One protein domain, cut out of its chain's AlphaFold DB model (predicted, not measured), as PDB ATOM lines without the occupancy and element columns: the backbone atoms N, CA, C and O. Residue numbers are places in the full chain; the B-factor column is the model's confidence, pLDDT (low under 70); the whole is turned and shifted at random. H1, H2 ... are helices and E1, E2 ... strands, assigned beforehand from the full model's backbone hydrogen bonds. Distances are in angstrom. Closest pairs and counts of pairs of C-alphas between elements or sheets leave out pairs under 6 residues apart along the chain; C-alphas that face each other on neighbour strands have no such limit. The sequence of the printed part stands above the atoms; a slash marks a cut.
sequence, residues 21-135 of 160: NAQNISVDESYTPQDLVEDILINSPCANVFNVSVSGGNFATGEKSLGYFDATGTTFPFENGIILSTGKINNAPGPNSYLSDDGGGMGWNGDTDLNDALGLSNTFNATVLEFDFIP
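Overview. This is residues 21 to 135 of the 160 residues of an uncharacterized protein of Flavobacterium sp. (UniProt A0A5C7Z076). This domain has little regular structure: helix H1 is packed between a small sheet, E1 E3 E4, and a long two-strand ribbon, E2 E5, with H2 well away from H1. The 115 printed residues, 45 in named elements, are mixed in class and run E1 H1 E2 E3 E4 H2 E5. Both sheets are antiparallel; the whole is compact, with a radius of gyration of the C-alphas of 15.3 A, spanning 42 by 41 by 28 A.

Arrangement. Start at E1, residues 26 to 28, antiparallel to E3, residues 66 to 70; N 26 and O 70 are 2.8 A apart. E3 and E4, residues 80 to 84, form a hairpin, with N 69 and O 81 2.9 A apart. H1, residues 33 to 42, is on one face of this sheet, two layers, at a height of 9.3 A. E2, residues 48 to 55, is antiparallel to E5, residues 128 to 134; N 53 and O 130 are 2.9 A apart. The closest C-alphas of H1 and E2, Gln 34 and Val 52, are 6.1 A apart. H2, residues 112 to 118, is apart from H1; every O i to N i+4 pair is within hydrogen-bond range in H2, 5 of 6 in H1.

Along the chain. Find C-alpha 26 at (260.267, 550.983, 478.017). E2 runs 21.4 A; E5 runs 19.8 A to C-alpha 134 at (265.261, 545.859, 447.949).

Size, cuts and confidence. The printed part has no cut. The long link is residues 85 to 111; pLDDT is under 70 at residues 21 to 23 and 96 to 101.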
ATOM      1  N   ASN A  21     261.114 552.527 490.032       56.91
ATOM      2  CA  ASN A  21     260.468 551.315 489.536       56.91
ATOM      3  C   ASN A  21     261.483 550.617 488.621       56.91
ATOM      4  O   ASN A  21     261.934 551.209 487.642       56.91
ATOM      5  N   ALA A  22     261.893 549.396 488.960       58.12
ATOM      6  CA  ALA A  22     262.789 548.614 488.116       58.12
ATOM      7  C   ALA A  22     261.996 548.037 486.932       58.12
ATOM      8  O   ALA A  22     261.496 546.917 487.010       58.12
ATOM      9  N   GLN A  23     261.852 548.820 485.861       65.94
ATOM     10  CA  GLN A  23     261.353 548.340 484.571       65.94
ATOM     11  C   GLN A  23     262.518 547.831 483.716       65.94
ATOM     12  O   GLN A  23     263.578 548.454 483.679       65.94
ATOM     13  N   ASN A  24     262.341 546.677 483.065       79.62
ATOM     14  CA  ASN A  24     263.400 546.062 482.250       79.62
ATOM     15  C   ASN A  24     263.567 546.737 480.883       79.62
ATOM     16  O   ASN A  24     264.679 546.773 480.363       79.62
ATOM     17  N   ILE A  25     262.470 547.254 480.328       88.88
ATOM     18  CA  ILE A  25     262.392 547.971 479.052       88.88
ATOM     19  C   ILE A  25     261.310 549.055 479.175       88.88
ATOM     20  O   ILE A  25     260.400 548.921 479.996       88.88
ATOM     21  N   SER A  26     261.380 550.098 478.357       92.19
ATOM     22  CA  SER A  26     260.267 550.983 478.017       92.19
ATOM     23  C   SER A  26     259.743 550.626 476.625       92.19
ATOM     24  O   SER A  26     260.460 550.034 475.818       92.19
ATOM     25  N   VAL A  27     258.482 550.958 476.352       94.06
ATOM     26  CA  VAL A  27     257.841 550.725 475.051       94.06
ATOM     27  C   VAL A  27     257.190 552.003 474.538       94.06
ATOM     28  O   VAL A  27     256.746 552.834 475.330       94.06
ATOM     29  N   ASP A  28     257.133 552.146 473.217       95.06
ATOM     30  CA  ASP A  28     256.521 553.280 472.533       95.06
ATOM     31  C   ASP A  28     255.643 552.806 471.363       95.06
ATOM     32  O   ASP A  28     256.109 552.179 470.406       95.06
ATOM     33  N   GLU A  29     254.349 553.120 471.451       95.19
ATOM     34  CA  GLU A  29     253.321 552.791 470.456       95.19
ATOM     35  C   GLU A  29     253.172 553.869 469.367       95.19
ATOM     36  O   GLU A  29     252.393 553.691 468.426       95.19
ATOM     37  N   SER A  30     253.861 555.009 469.487       95.00
ATOM     38  CA  SER A  30     253.713 556.147 468.572       95.00
ATOM     39  C   SER A  30     254.380 555.931 467.213       95.00
ATOM     40  O   SER A  30     253.939 556.526 466.229       95.00
ATOM     41  N   TYR A  31     255.365 555.032 467.138       95.50
ATOM     42  CA  TYR A  31     256.035 554.667 465.892       95.50
ATOM     43  C   TYR A  31     255.059 554.016 464.912       95.50
ATOM     44  O   TYR A  31     254.239 553.156 465.270       95.50
ATOM     45  N   THR A  32     255.139 554.431 463.649       95.62
ATOM     46  CA  THR A  32     254.413 553.753 462.581       95.62
ATOM     47  C   THR A  32     255.150 552.475 462.180       95.62
ATOM     48  O   THR A  32     256.359 552.365 462.381       95.62
ATOM     49  N   PRO A  33     254.457 551.491 461.583       95.62
ATOM     50  CA  PRO A  33     255.123 550.304 461.056       95.62
ATOM     51  C   PRO A  33     256.243 550.634 460.063       95.62
ATOM     52  O   PRO A  33     257.263 549.953 460.060       95.62
ATOM     53  N   GLN A  34     256.069 551.693 459.263       94.94
ATOM     54  CA  GLN A  34     257.098 552.166 458.339       94.94
ATOM     55  C   GLN A  34     258.348 552.612 459.105       94.94
ATOM     56  O   GLN A  34     259.428 552.107 458.812       94.94
ATOM     57  N   ASP A  35     258.190 553.471 460.119       95.19
ATOM     58  CA  ASP A  35     259.310 553.978 460.930       95.19
ATOM     59  C   ASP A  35     260.061 552.825 461.611       95.19
ATOM     60  O   ASP A  35     261.289 552.780 461.626       95.19
ATOM     61  N   LEU A  36     259.326 551.836 462.137       95.81
ATOM     62  CA  LEU A  36     259.927 550.661 462.766       95.81
ATOM     63  C   LEU A  36     260.815 549.889 461.781       95.81
ATOM     64  O   LEU A  36     261.928 549.498 462.127       95.81
ATOM     65  N   VAL A  37     260.363 549.677 460.547       94.62
ATOM     66  CA  VAL A  37     261.159 548.935 459.562       94.62
ATOM     67  C   VAL A  37     262.317 549.779 459.022       94.62
ATOM     68  O   VAL A  37     263.449 549.296 458.973       94.62
ATOM     69  N   GLU A  38     262.059 551.020 458.614       92.44
ATOM     70  CA  GLU A  38     263.055 551.875 457.960       92.44
ATOM     71  C   GLU A  38     264.143 552.349 458.923       92.44
ATOM     72  O   GLU A  38     265.330 552.178 458.633       92.44
ATOM     73  N   ASP A  39     263.749 552.888 460.077       91.25
ATOM     74  CA  ASP A  39     264.670 553.576 460.982       91.25
ATOM     75  C   ASP A  39     265.267 552.641 462.037       91.25
ATOM     76  O   ASP A  39     266.406 552.845 462.463       91.25
ATOM     77  N   ILE A  40     264.530 551.602 462.450       92.56
ATOM     78  CA  ILE A  40     264.963 550.706 463.533       92.56
ATOM     79  C   ILE A  40     265.548 549.403 462.985       92.56
ATOM     80  O   ILE A  40     266.669 549.039 463.335       92.56
ATOM     81  N   LEU A  41     264.813 548.686 462.127       91.25
ATOM     82  CA  LEU A  41     265.226 547.353 461.676       91.25
ATOM     83  C   LEU A  41     266.302 547.392 460.588       91.25
ATOM     84  O   LEU A  41     267.285 546.656 460.661       91.25
ATOM     85  N   ILE A  42     266.096 548.209 459.553       89.75
ATOM     86  CA  ILE A  42     267.012 548.289 458.412       89.75
ATOM     87  C   ILE A  42     268.060 549.378 458.622       89.75
ATOM     88  O   ILE A  42     269.232 549.146 458.316       89.75
ATOM     89  N   ASN A  43     267.641 550.547 459.118       87.69
ATOM     90  CA  ASN A  43     268.494 551.684 459.460       87.69
ATOM     91  C   ASN A  43     269.548 551.978 458.375       87.69
ATOM     92  O   ASN A  43     270.758 552.044 458.617       87.69
ATOM     93  N   SER A  44     269.093 552.071 457.124       83.81
ATOM     94  CA  SER A  44     269.970 552.300 455.981       83.81
ATOM     95  C   SER A  44     269.327 553.271 454.998       83.81
ATOM     96  O   SER A  44     268.300 552.940 454.412       83.81
ATOM     97  N   PRO A  45     269.963 554.422 454.705       78.56
ATOM     98  CA  PRO A  45     269.386 555.449 453.833       78.56
ATOM     99  C   PRO A  45     269.281 555.016 452.364       78.56
ATOM    100  O   PRO A  45     268.766 555.753 451.528       78.56
ATOM    101  N   CYS A  46     269.845 553.860 452.015       81.12
ATOM    102  CA  CYS A  46     269.859 553.342 450.655       81.12
ATOM    103  C   CYS A  46     268.915 552.145 450.475       81.12
ATOM    104  O   CYS A  46     268.691 551.725 449.342       81.12
ATOM    105  N   ALA A  47     268.402 551.564 451.562       82.00
ATOM    106  CA  ALA A  47     267.486 550.443 451.484       82.00
ATOM    107  C   ALA A  47     266.072 550.973 451.263       82.00
ATOM    108  O   ALA A  47     265.619 551.868 451.967       82.00
ATOM    109  N   ASN A  48     265.396 550.437 450.251       87.44
ATOM    110  CA  ASN A  48     264.066 550.894 449.882       87.44
ATOM    111  C   ASN A  48     263.036 549.914 450.441       87.44
ATOM    112  O   ASN A  48     263.059 548.747 450.040       87.44
ATOM    113  N   VAL A  49     262.168 550.387 451.336       91.69
ATOM    114  CA  VAL A  49     261.124 549.599 452.008       91.69
ATOM    115  C   VAL A  49     259.760 549.994 451.466       91.69
ATOM    116  O   VAL A  49     259.474 551.172 451.261       91.69
ATOM    117  N   PHE A  50     258.905 549.015 451.206       94.31
ATOM    118  CA  PHE A  50     257.557 549.250 450.706       94.31
ATOM    119  C   PHE A  50     256.615 548.127 451.139       94.31
ATOM    120  O   PHE A  50     257.043 547.120 451.694       94.31
ATOM    121  N   ASN A  51     255.316 548.326 450.907       95.50
ATOM    122  CA  ASN A  51     254.260 547.384 451.291       95.50
ATOM    123  C   ASN A  51     254.300 546.992 452.777       95.50
ATOM    124  O   ASN A  51     254.029 545.846 453.116       95.50
ATOM    125  N   VAL A  52     254.634 547.936 453.663       96.00
ATOM    126  CA  VAL A  52     254.639 547.655 455.099       96.00
ATOM    127  C   VAL A  52     253.204 547.489 455.592       96.00
ATOM    128  O   VAL A  52     252.392 548.415 455.503       96.00
ATOM    129  N   SER A  53     252.896 546.313 456.129       95.12
ATOM    130  CA  SER A  53     251.605 545.967 456.717       95.12
ATOM    131  C   SER A  53     251.776 545.339 458.088       95.12
ATOM    132  O   SER A  53     252.768 544.681 458.396       95.12
ATOM    133  N   VAL A  54     250.777 545.563 458.938       94.19
ATOM    134  CA  VAL A  54     250.725 544.986 460.278       94.19
ATOM    135  C   VAL A  54     249.374 544.347 460.499       94.19
ATOM    136  O   VAL A  54     248.336 544.972 460.277       94.19
ATOM    137  N   SER A  55     249.413 543.117 460.992       92.81
ATOM    138  CA  SER A  55     248.284 542.428 461.597       92.81
ATOM    139  C   SER A  55     248.567 542.270 463.088       92.81
ATOM    140  O   SER A  55     249.678 541.924 463.472       92.81
ATOM    141  N   GLY A  56     247.597 542.559 463.950       92.38
ATOM    142  CA  GLY A  56     247.807 542.569 465.395       92.38
ATOM    143  C   GLY A  56     246.506 542.712 466.177       92.38
ATOM    144  O   GLY A  56     245.414 542.690 465.603       92.38
ATOM    145  N   GLY A  57     246.629 542.859 467.497       88.94
ATOM    146  CA  GLY A  57     245.484 542.954 468.397       88.94
ATOM    147  C   GLY A  57     244.686 544.234 468.168       88.94
ATOM    148  O   GLY A  57     245.244 545.330 468.145       88.94
ATOM    149  N   ASN A  58     243.366 544.107 468.020       89.12
ATOM    150  CA  ASN A  58     242.451 545.242 467.883       89.12
ATOM    151  C   ASN A  58     241.806 545.565 469.237       89.12
ATOM    152  O   ASN A  58     240.643 545.239 469.496       89.12
ATOM    153  N   PHE A  59     242.592 546.156 470.134       89.19
ATOM    154  CA  PHE A  59     242.131 546.482 471.479       89.19
ATOM    155  C   PHE A  59     241.164 547.671 471.440       89.19
ATOM    156  O   PHE A  59     241.464 548.716 470.869       89.19
ATOM    157  N   ALA A  60     240.009 547.549 472.102       85.69
ATOM    158  CA  ALA A  60     238.979 548.599 472.120       85.69
ATOM    159  C   ALA A  60     239.471 549.947 472.685       85.69
ATOM    160  O   ALA A  60     238.885 550.995 472.420       85.69
ATOM    161  N   THR A  61     240.533 549.905 473.484       86.62
ATOM    162  CA  THR A  61     241.179 551.043 474.138       86.62
ATOM    163  C   THR A  61     242.273 551.697 473.275       86.62
ATOM    164  O   THR A  61     242.739 552.778 473.627       86.62
ATOM    165  N   GLY A  62     242.596 551.127 472.106       87.50
ATOM    166  CA  GLY A  62     243.465 551.724 471.085       87.50
ATOM    167  C   GLY A  62     244.966 551.450 471.231       87.50
ATOM    168  O   GLY A  62     245.737 551.947 470.411       87.50
ATOM    169  N   GLU A  63     245.383 550.681 472.237       92.00
ATOM    170  CA  GLU A  63     246.765 550.207 472.389       92.00
ATOM    171  C   GLU A  63     247.158 549.274 471.238       92.00
ATOM    172  O   GLU A  63     246.318 548.825 470.453       92.00
ATOM    173  N   LYS A  64     248.450 548.961 471.140       93.81
ATOM    174  CA  LYS A  64     249.018 548.165 470.054       93.81
ATOM    175  C   LYS A  64     249.720 546.917 470.584       93.81
ATOM    176  O   LYS A  64     250.168 546.839 471.726       93.81
ATOM    177  N   SER A  65     249.836 545.922 469.710       94.12
ATOM    178  CA  SER A  65     250.626 544.704 469.932       94.12
ATOM    179  C   SER A  65     252.004 544.743 469.245       94.12
ATOM    180  O   SER A  65     252.756 543.771 469.292       94.12
ATOM    181  N   LEU A  66     252.343 545.891 468.646       96.12
ATOM    182  CA  LEU A  66     253.600 546.217 467.972       96.12
ATOM    183  C   LEU A  66     254.069 547.603 468.423       96.12
ATOM    184  O   LEU A  66     253.255 548.528 468.492       96.12
ATOM    185  N   GLY A  67     255.376 547.767 468.606       96.56
ATOM    186  CA  GLY A  67     255.982 549.086 468.761       96.56
ATOM    187  C   GLY A  67     257.501 549.044 468.825       96.56
ATOM    188  O   GLY A  67     258.132 548.050 468.458       96.56
ATOM    189  N   TYR A  68     258.071 550.138 469.315       97.06
ATOM    190  CA  TYR A  68     259.488 550.259 469.637       97.06
ATOM    191  C   TYR A  68     259.713 549.934 471.117       97.06
ATOM    192  O   TYR A  68     258.871 550.268 471.952       97.06
ATOM    193  N   PHE A  69     260.838 549.304 471.453       95.38
ATOM    194  CA  PHE A  69     261.295 549.178 472.835       95.38
ATOM    195  C   PHE A  69     262.669 549.819 473.027       95.38
ATOM    196  O   PHE A  69     263.505 549.788 472.127       95.38
ATOM    197  N   ASP A  70     262.911 550.334 474.230       94.50
ATOM    198  CA  ASP A  70     264.203 550.857 474.674       94.50
ATOM    199  C   ASP A  70     264.540 550.289 476.059       94.50
ATOM    200  O   ASP A  70     263.764 550.359 477.007       94.50
ATOM    201  N   ALA A  71     265.710 549.684 476.171       91.56
ATOM    202  CA  ALA A  71     266.253 549.083 477.377       91.56
ATOM    203  C   ALA A  71     267.604 549.707 477.762       91.56
ATOM    204  O   ALA A  71     268.384 549.115 478.514       91.56
ATOM    205  N   THR A  72     267.913 550.898 477.248       90.19
ATOM    206  CA  THR A  72     269.166 551.599 477.519       90.19
ATOM    207  C   THR A  72     269.376 551.755 479.023       90.19
ATOM    208  O   THR A  72     268.560 552.331 479.744       90.19
ATOM    209  N   GLY A  73     270.508 551.245 479.514       84.88
ATOM    210  CA  GLY A  73     270.858 551.293 480.933       84.88
ATOM    211  C   GLY A  73     270.249 550.177 481.790       84.88
ATOM    212  O   GLY A  73     270.390 550.233 483.014       84.88
ATOM    213  N   THR A  74     269.614 549.164 481.191       87.25
ATOM    214  CA  THR A  74     269.165 547.954 481.897       87.25
ATOM    215  C   THR A  74     270.098 546.764 481.633       87.25
ATOM    216  O   THR A  74     271.162 546.899 481.032       87.25
ATOM    217  N   THR A  75     269.744 545.588 482.160       85.12
ATOM    218  CA  THR A  75     270.485 544.329 481.927       85.12
ATOM    219  C   THR A  75     269.889 543.496 480.791       85.12
ATOM    220  O   THR A  75     270.294 542.351 480.587       85.12
ATOM    221  N   PHE A  76     268.911 544.049 480.068       86.25
ATOM    222  CA  PHE A  76     268.291 543.383 478.933       86.25
ATOM    223  C   PHE A  76     269.316 543.215 477.793       86.25
ATOM    224  O   PHE A  76     270.129 544.112 477.570       86.25
ATOM    225  N   PRO A  77     269.328 542.075 477.075       86.12
ATOM    226  CA  PRO A  77     270.378 541.764 476.100       86.12
ATOM    227  C   PRO A  77     270.375 542.651 474.848       86.12
ATOM    228  O   PRO A  77     271.364 542.643 474.118       86.12
ATOM    229  N   PHE A  78     269.302 543.404 474.598       89.44
ATOM    230  CA  PHE A  78     269.211 544.376 473.509       89.44
ATOM    231  C   PHE A  78     268.976 545.773 474.067       89.44
ATOM    232  O   PHE A  78     268.156 545.938 474.961       89.44
ATOM    233  N   GLU A  79     269.657 546.781 473.529       91.56
ATOM    234  CA  GLU A  79     269.460 548.168 473.969       91.56
ATOM    235  C   GLU A  79     268.149 548.752 473.450       91.56
ATOM    236  O   GLU A  79     267.532 549.555 474.136       91.56
ATOM    237  N   ASN A  80     267.714 548.367 472.252       94.00
ATOM    238  CA  ASN A  80     266.462 548.802 471.650       94.00
ATOM    239  C   ASN A  80     266.090 547.910 470.460       94.00
ATOM    240  O   ASN A  80     266.883 547.067 470.034       94.00
ATOM    241  N   GLY A  81     264.880 548.094 469.936       94.94
ATOM    242  CA  GLY A  81     264.433 547.409 468.731       94.94
ATOM    243  C   GLY A  81     262.921 547.421 468.553       94.94
ATOM    244  O   GLY A  81     262.196 548.177 469.198       94.94
ATOM    245  N   ILE A  82     262.442 546.549 467.667       96.31
ATOM    246  CA  ILE A  82     261.011 546.306 467.470       96.31
ATOM    247  C   ILE A  82     260.539 545.259 468.480       96.31
ATOM    248  O   ILE A  82     261.181 544.223 468.652       96.31
ATOM    249  N   ILE A  83     259.391 545.504 469.107       94.56
ATOM    250  CA  ILE A  83     258.688 544.526 469.939       94.56
ATOM    251  C   ILE A  83     257.402 544.068 469.247       94.56
ATOM    252  O   ILE A  83     256.580 544.885 468.834       94.56
ATOM    253  N   LEU A  84     257.227 542.748 469.159       94.31
ATOM    254  CA  LEU A  84     255.983 542.079 468.771       94.31
ATOM    255  C   LEU A  84     255.457 541.316 469.986       94.31
ATOM    256  O   LEU A  84     256.212 540.576 470.616       94.31
ATOM    257  N   SER A  85     254.177 541.483 470.312       91.81
ATOM    258  CA  SER A  85     253.546 540.835 471.464       91.81
ATOM    259  C   SER A  85     252.314 540.025 471.057       91.81
ATOM    260  O   SER A  85     251.636 540.352 470.084       91.81
ATOM    261  N   THR A  86     251.998 538.983 471.829       89.69
ATOM    262  CA  THR A  86     250.711 538.261 471.780       89.69
ATOM    263  C   THR A  86     249.636 538.924 472.655       89.69
ATOM    264  O   THR A  86     248.565 538.362 472.877       89.69
ATOM    265  N   GLY A  87     249.935 540.106 473.191       89.88
ATOM    266  CA  GLY A  87     249.059 540.961 473.984       89.88
ATOM    267  C   GLY A  87     249.369 542.432 473.710       89.88
ATOM    268  O   GLY A  87     249.902 542.779 472.653       89.88
ATOM    269  N   LYS A  88     249.048 543.315 474.658       91.12
ATOM    270  CA  LYS A  88     249.421 544.737 474.561       91.12
ATOM    271  C   LYS A  88     250.915 544.908 474.831       91.12
ATOM    272  O   LYS A  88     251.422 544.362 475.811       91.12
ATOM    273  N   ILE A  89     251.630 545.713 474.039       91.75
ATOM    274  CA  ILE A  89     253.059 545.960 474.320       91.75
ATOM    275  C   ILE A  89     253.258 546.741 475.620       91.75
ATOM    276  O   ILE A  89     254.275 546.565 476.278       91.75
ATOM    277  N   ASN A  90     252.267 547.534 476.040       90.19
ATOM    278  CA  ASN A  90     252.285 548.273 477.309       90.19
ATOM    279  C   ASN A  90     252.359 547.366 478.549       90.19
ATOM    280  O   ASN A  90     252.688 547.850 479.630       90.19
ATOM    281  N   ASN A  91     252.094 546.065 478.396       86.88
ATOM    282  CA  ASN A  91     252.241 545.067 479.455       86.88
ATOM    283  C   ASN A  91     253.628 544.391 479.455       86.88
ATOM    284  O   ASN A  91     253.936 543.620 480.357       86.88
ATOM    285  N   ALA A  92     254.475 544.666 478.457       86.75
ATOM    286  CA  ALA A  92     255.827 544.119 478.373       86.75
ATOM    287  C   ALA A  92     256.835 544.756 479.358       86.75
ATOM    288  O   ALA A  92     257.721 544.034 479.829       86.75
ATOM    289  N   PRO A  93     256.757 546.065 479.691       86.12
ATOM    290  CA  PRO A  93     257.576 546.652 480.743       86.12
ATOM    291  C   PRO A  93     257.341 545.966 482.091       86.12
ATOM    292  O   PRO A  93     256.279 546.078 482.698       86.12
ATOM    293  N   GLY A  94     258.372 545.274 482.575       75.00
ATOM    294  CA  GLY A  94     258.334 544.644 483.891       75.00
ATOM    295  C   GLY A  94     258.212 545.647 485.052       75.00
ATOM    296  O   GLY A  94     258.425 546.846 484.871       75.00
ATOM    297  N   PRO A  95     257.955 545.159 486.279       70.31
ATOM    298  CA  PRO A  95     257.769 543.753 486.633       70.31
ATOM    299  C   PRO A  95     256.358 543.239 486.287       70.31
ATOM    300  O   PRO A  95     255.356 543.779 486.758       70.31
ATOM    301  N   ASN A  96     256.282 542.144 485.525       65.44
ATOM    302  CA  ASN A  96     255.007 541.528 485.150       65.44
ATOM    303  C   ASN A  96     254.456 540.766 486.360       65.44
ATOM    304  O   ASN A  96     255.045 539.789 486.820       65.44
ATOM    305  N   SER A  97     253.345 541.253 486.912       61.47
ATOM    306  CA  SER A  97     252.670 540.660 488.080       61.47
ATOM    307  C   SER A  97     251.373 539.930 487.723       61.47
ATOM    308  O   SER A  97     250.799 539.251 488.574       61.47
ATOM    309  N   TYR A  98     250.940 540.030 486.465       60.97
ATOM    310  CA  TYR A  98     249.735 539.407 485.925       60.97
ATOM    311  C   TYR A  98     250.032 538.852 484.533       60.97
ATOM    312  O   TYR A  98     250.948 539.334 483.873       60.97
ATOM    313  N   LEU A  99     249.257 537.849 484.109       60.84
ATOM    314  CA  LEU A  99     249.326 537.323 482.747       60.84
ATOM    315  C   LEU A  99     248.714 538.336 481.771       60.84
ATOM    316  O   LEU A  99     247.584 538.785 481.978       60.84
ATOM    317  N   SER A 100     249.433 538.643 480.698       63.00
ATOM    318  CA  SER A 100     248.953 539.427 479.558       63.00
ATOM    319  C   SER A 100     248.186 538.511 478.592       63.00
ATOM    320  O   SER A 100     248.681 538.135 477.533       63.00
ATOM    321  N   ASP A 101     246.957 538.123 478.958       67.19
ATOM    322  CA  ASP A 101     245.989 537.496 478.035       67.19
ATOM    323  C   ASP A 101     244.986 538.545 477.538       67.19
ATOM    324  O   ASP A 101     243.812 538.572 477.910       67.19
ATOM    325  N   ASP A 102     245.484 539.481 476.731       75.38
ATOM    326  CA  ASP A 102     244.684 540.613 476.258       75.38
ATOM    327  C   ASP A 102     243.852 540.280 475.007       75.38
ATOM    328  O   ASP A 102     243.002 541.074 474.611       75.38
ATOM    329  N   GLY A 103     244.091 539.128 474.365       71.94
ATOM    330  CA  GLY A 103     243.522 538.758 473.060       71.94
ATOM    331  C   GLY A 103     242.131 538.113 473.096       71.94
ATOM    332  O   GLY A 103     241.552 537.805 472.050       71.94
ATOM    333  N   GLY A 104     241.566 537.899 474.286       75.69
ATOM    334  CA  GLY A 104     240.310 537.173 474.468       75.69
ATOM    335  C   GLY A 104     239.133 537.742 473.661       75.69
ATOM    336  O   GLY A 104     238.694 538.871 473.870       75.69
ATOM    337  N   GLY A 105     238.567 536.928 472.762       72.44
ATOM    338  CA  GLY A 105     237.271 537.191 472.119       72.44
ATOM    339  C   GLY A 105     237.257 538.233 470.994       72.44
ATOM    340  O   GLY A 105     236.178 538.538 470.491       72.44
ATOM    341  N   MET A 106     238.410 538.749 470.560       83.94
ATOM    342  CA  MET A 106     238.486 539.763 469.490       83.94
ATOM    343  C   MET A 106     238.743 539.194 468.083       83.94
ATOM    344  O   MET A 106     238.896 539.956 467.133       83.94
ATOM    345  N   GLY A 107     238.795 537.866 467.934       81.94
ATOM    346  CA  GLY A 107     239.072 537.220 466.643       81.94
ATOM    347  C   GLY A 107     240.514 537.404 466.161       81.94
ATOM    348  O   GLY A 107     240.770 537.356 464.959       81.94
ATOM    349  N   TRP A 108     241.449 537.626 467.088       90.12
ATOM    350  CA  TRP A 108     242.872 537.748 466.800       90.12
ATOM    351  C   TRP A 108     243.466 536.359 466.545       90.12
ATOM    352  O   TRP A 108     243.913 535.657 467.450       90.12
ATOM    353  N   ASN A 109     243.372 535.922 465.292       89.75
ATOM    354  CA  ASN A 109     243.837 534.606 464.871       89.75
ATOM    355  C   ASN A 109     245.364 534.569 464.746       89.75
ATOM    356  O   ASN A 109     246.042 535.598 464.751       89.75
ATOM    357  N   GLY A 110     245.897 533.358 464.657       88.56
ATOM    358  CA  GLY A 110     247.292 533.131 464.324       88.56
ATOM    359  C   GLY A 110     247.598 533.350 462.844       88.56
ATOM    360  O   GLY A 110     246.710 533.625 462.034       88.56
ATOM    361  N   ASP A 111     248.871 533.192 462.505       90.19
ATOM    362  CA  ASP A 111     249.365 533.332 461.140       90.19
ATOM    363  C   ASP A 111     249.166 532.039 460.328       90.19
ATOM    364  O   ASP A 111     249.461 530.938 460.803       90.19
ATOM    365  N   THR A 112     248.620 532.163 459.115       89.94
ATOM    366  CA  THR A 112     248.269 530.992 458.289       89.94
ATOM    367  C   THR A 112     249.507 530.352 457.677       89.94
ATOM    368  O   THR A 112     249.623 529.128 457.709       89.94
ATOM    369  N   ASP A 113     250.463 531.157 457.213       89.38
ATOM    370  CA  ASP A 113     251.690 530.650 456.599       89.38
ATOM    371  C   ASP A 113     252.535 529.883 457.626       89.38
ATOM    372  O   ASP A 113     253.044 528.795 457.343       89.38
ATOM    373  N   LEU A 114     252.620 530.389 458.860       87.19
ATOM    374  CA  LEU A 114     253.271 529.714 459.979       87.19
ATOM    375  C   LEU A 114     252.567 528.405 460.356       87.19
ATOM    376  O   LEU A 114     253.231 527.397 460.616       87.19
ATOM    377  N   ASN A 115     251.231 528.409 460.392       89.62
ATOM    378  CA  ASN A 115     250.443 527.208 460.665       89.62
ATOM    379  C   ASN A 115     250.694 526.126 459.615       89.62
ATOM    380  O   ASN A 115     250.987 524.984 459.974       89.62
ATOM    381  N   ASP A 116     250.658 526.492 458.337       91.25
ATOM    382  CA  ASP A 116     250.886 525.571 457.229       91.25
ATOM    383  C   ASP A 116     252.328 525.040 457.228       91.25
ATOM    384  O   ASP A 116     252.549 523.836 457.071       91.25
ATOM    385  N   ALA A 117     253.315 525.906 457.482       90.44
ATOM    386  CA  ALA A 117     254.726 525.528 457.536       90.44
ATOM    387  C   ALA A 117     255.049 524.552 458.680       90.44
ATOM    388  O   ALA A 117     255.912 523.682 458.529       90.44
ATOM    389  N   LEU A 118     254.370 524.686 459.823       91.44
ATOM    390  CA  LEU A 118     254.600 523.860 461.012       91.44
ATOM    391  C   LEU A 118     253.594 522.711 461.172       91.44
ATOM    392  O   LEU A 118     253.737 521.902 462.091       91.44
ATOM    393  N   GLY A 119     252.585 522.616 460.302       91.50
ATOM    394  CA  GLY A 119     251.489 521.654 460.442       91.50
ATOM    395  C   GLY A 119     250.643 521.892 461.696       91.50
ATOM    396  O   GLY A 119     250.134 520.943 462.298       91.50
ATOM    397  N   LEU A 120     250.532 523.149 462.123       89.12
ATOM    398  CA  LEU A 120     249.733 523.571 463.265       89.12
ATOM    399  C   LEU A 120     248.355 524.048 462.803       89.12
ATOM    400  O   LEU A 120     248.132 524.419 461.658       89.12
ATOM    401  N   SER A 121     247.399 524.030 463.723       86.31
ATOM    402  CA  SER A 121     246.088 524.649 463.535       86.31
ATOM    403  C   SER A 121     245.652 525.285 464.848       86.31
ATOM    404  O   SER A 121     246.094 524.859 465.916       86.31
ATOM    405  N   ASN A 122     244.767 526.281 464.773       84.88
ATOM    406  CA  ASN A 122     244.224 526.984 465.941       84.88
ATOM    407  C   ASN A 122     245.294 527.699 466.784       84.88
ATOM    408  O   ASN A 122     245.292 527.614 468.011       84.88
ATOM    409  N   THR A 123     246.224 528.392 466.128       88.06
ATOM    410  CA  THR A 123     247.050 529.404 466.795       88.06
ATOM    411  C   THR A 123     246.282 530.724 466.878       88.06
ATOM    412  O   THR A 123     245.369 530.976 466.086       88.06
ATOM    413  N   PHE A 124     246.626 531.553 467.863       89.69
ATOM    414  CA  PHE A 124     245.925 532.798 468.182       89.69
ATOM    415  C   PHE A 124     246.920 533.889 468.575       89.69
ATOM    416  O   PHE A 124     248.073 533.599 468.896       89.69
ATOM    417  N   ASN A 125     246.441 535.130 468.577       89.94
ATOM    418  CA  ASN A 125     247.151 536.328 469.005       89.94
ATOM    419  C   ASN A 125     248.467 536.593 468.251       89.94
ATOM    420  O   ASN A 125     249.466 536.983 468.856       89.94
ATOM    421  N   ALA A 126     248.493 536.374 466.932       91.31
ATOM    422  CA  ALA A 126     249.682 536.661 466.134       91.31
ATOM    423  C   ALA A 126     249.774 538.152 465.786       91.31
ATOM    424  O   ALA A 126     248.946 538.679 465.040       91.31
ATOM    425  N   THR A 127     250.805 538.832 466.294       94.38
ATOM    426  CA  THR A 127     251.267 540.089 465.692       94.38
ATOM    427  C   THR A 127     252.219 539.763 464.555       94.38
ATOM    428  O   THR A 127     253.251 539.132 464.782       94.38
ATOM    429  N   VAL A 128     251.891 540.223 463.354       94.50
ATOM    430  CA  VAL A 128     252.685 540.032 462.142       94.50
ATOM    431  C   VAL A 128     253.036 541.405 461.582       94.50
ATOM    432  O   VAL A 128     252.150 542.228 461.362       94.50
ATOM    433  N   LEU A 129     254.329 541.649 461.382       95.38
ATOM    434  CA  LEU A 129     254.861 542.803 460.662       95.38
ATOM    435  C   LEU A 129     255.447 542.289 459.347       95.38
ATOM    436  O   LEU A 129     256.429 541.548 459.360       95.38
ATOM    437  N   GLU A 130     254.841 542.685 458.235       95.19
ATOM    438  CA  GLU A 130     255.249 542.296 456.888       95.19
ATOM    439  C   GLU A 130     255.736 543.523 456.133       95.19
ATOM    440  O   GLU A 130     255.199 544.620 456.290       95.19
ATOM    441  N   PHE A 131     256.771 543.347 455.322       94.94
ATOM    442  CA  PHE A 131     257.308 544.401 454.479       94.94
ATOM    443  C   PHE A 131     258.119 543.801 453.337       94.94
ATOM    444  O   PHE A 131     258.763 542.760 453.485       94.94
ATOM    445  N   ASP A 132     258.151 544.520 452.222       93.50
ATOM    446  CA  ASP A 132     259.052 544.253 451.117       93.50
ATOM    447  C   ASP A 132     260.233 545.220 451.178       93.50
ATOM    448  O   ASP A 132     260.094 546.395 451.530       93.50
ATOM    449  N   PHE A 133     261.416 544.749 450.792       90.81
ATOM    450  CA  PHE A 133     262.578 545.617 450.663       90.81
ATOM    451  C   PHE A 133     263.485 545.183 449.512       90.81
ATOM    452  O   PHE A 133     263.559 544.006 449.154       90.81
ATOM    453  N   ILE A 134     264.209 546.143 448.933       88.06
ATOM    454  CA  ILE A 134     265.261 545.859 447.949       88.06
ATOM    455  C   ILE A 134     266.606 545.784 448.686       88.06
ATOM    456  O   ILE A 134     267.092 546.815 449.162       88.06
ATOM    457  N   PRO A 135     267.235 544.596 448.790       80.19
ATOM    458  CA  PRO A 135     268.516 544.456 449.465       80.19
ATOM    459  C   PRO A 135     269.630 545.138 448.664       80.19
ATOM    460  O   PRO A 135     269.760 544.957 447.456       80.19
TER     461      PRO A 135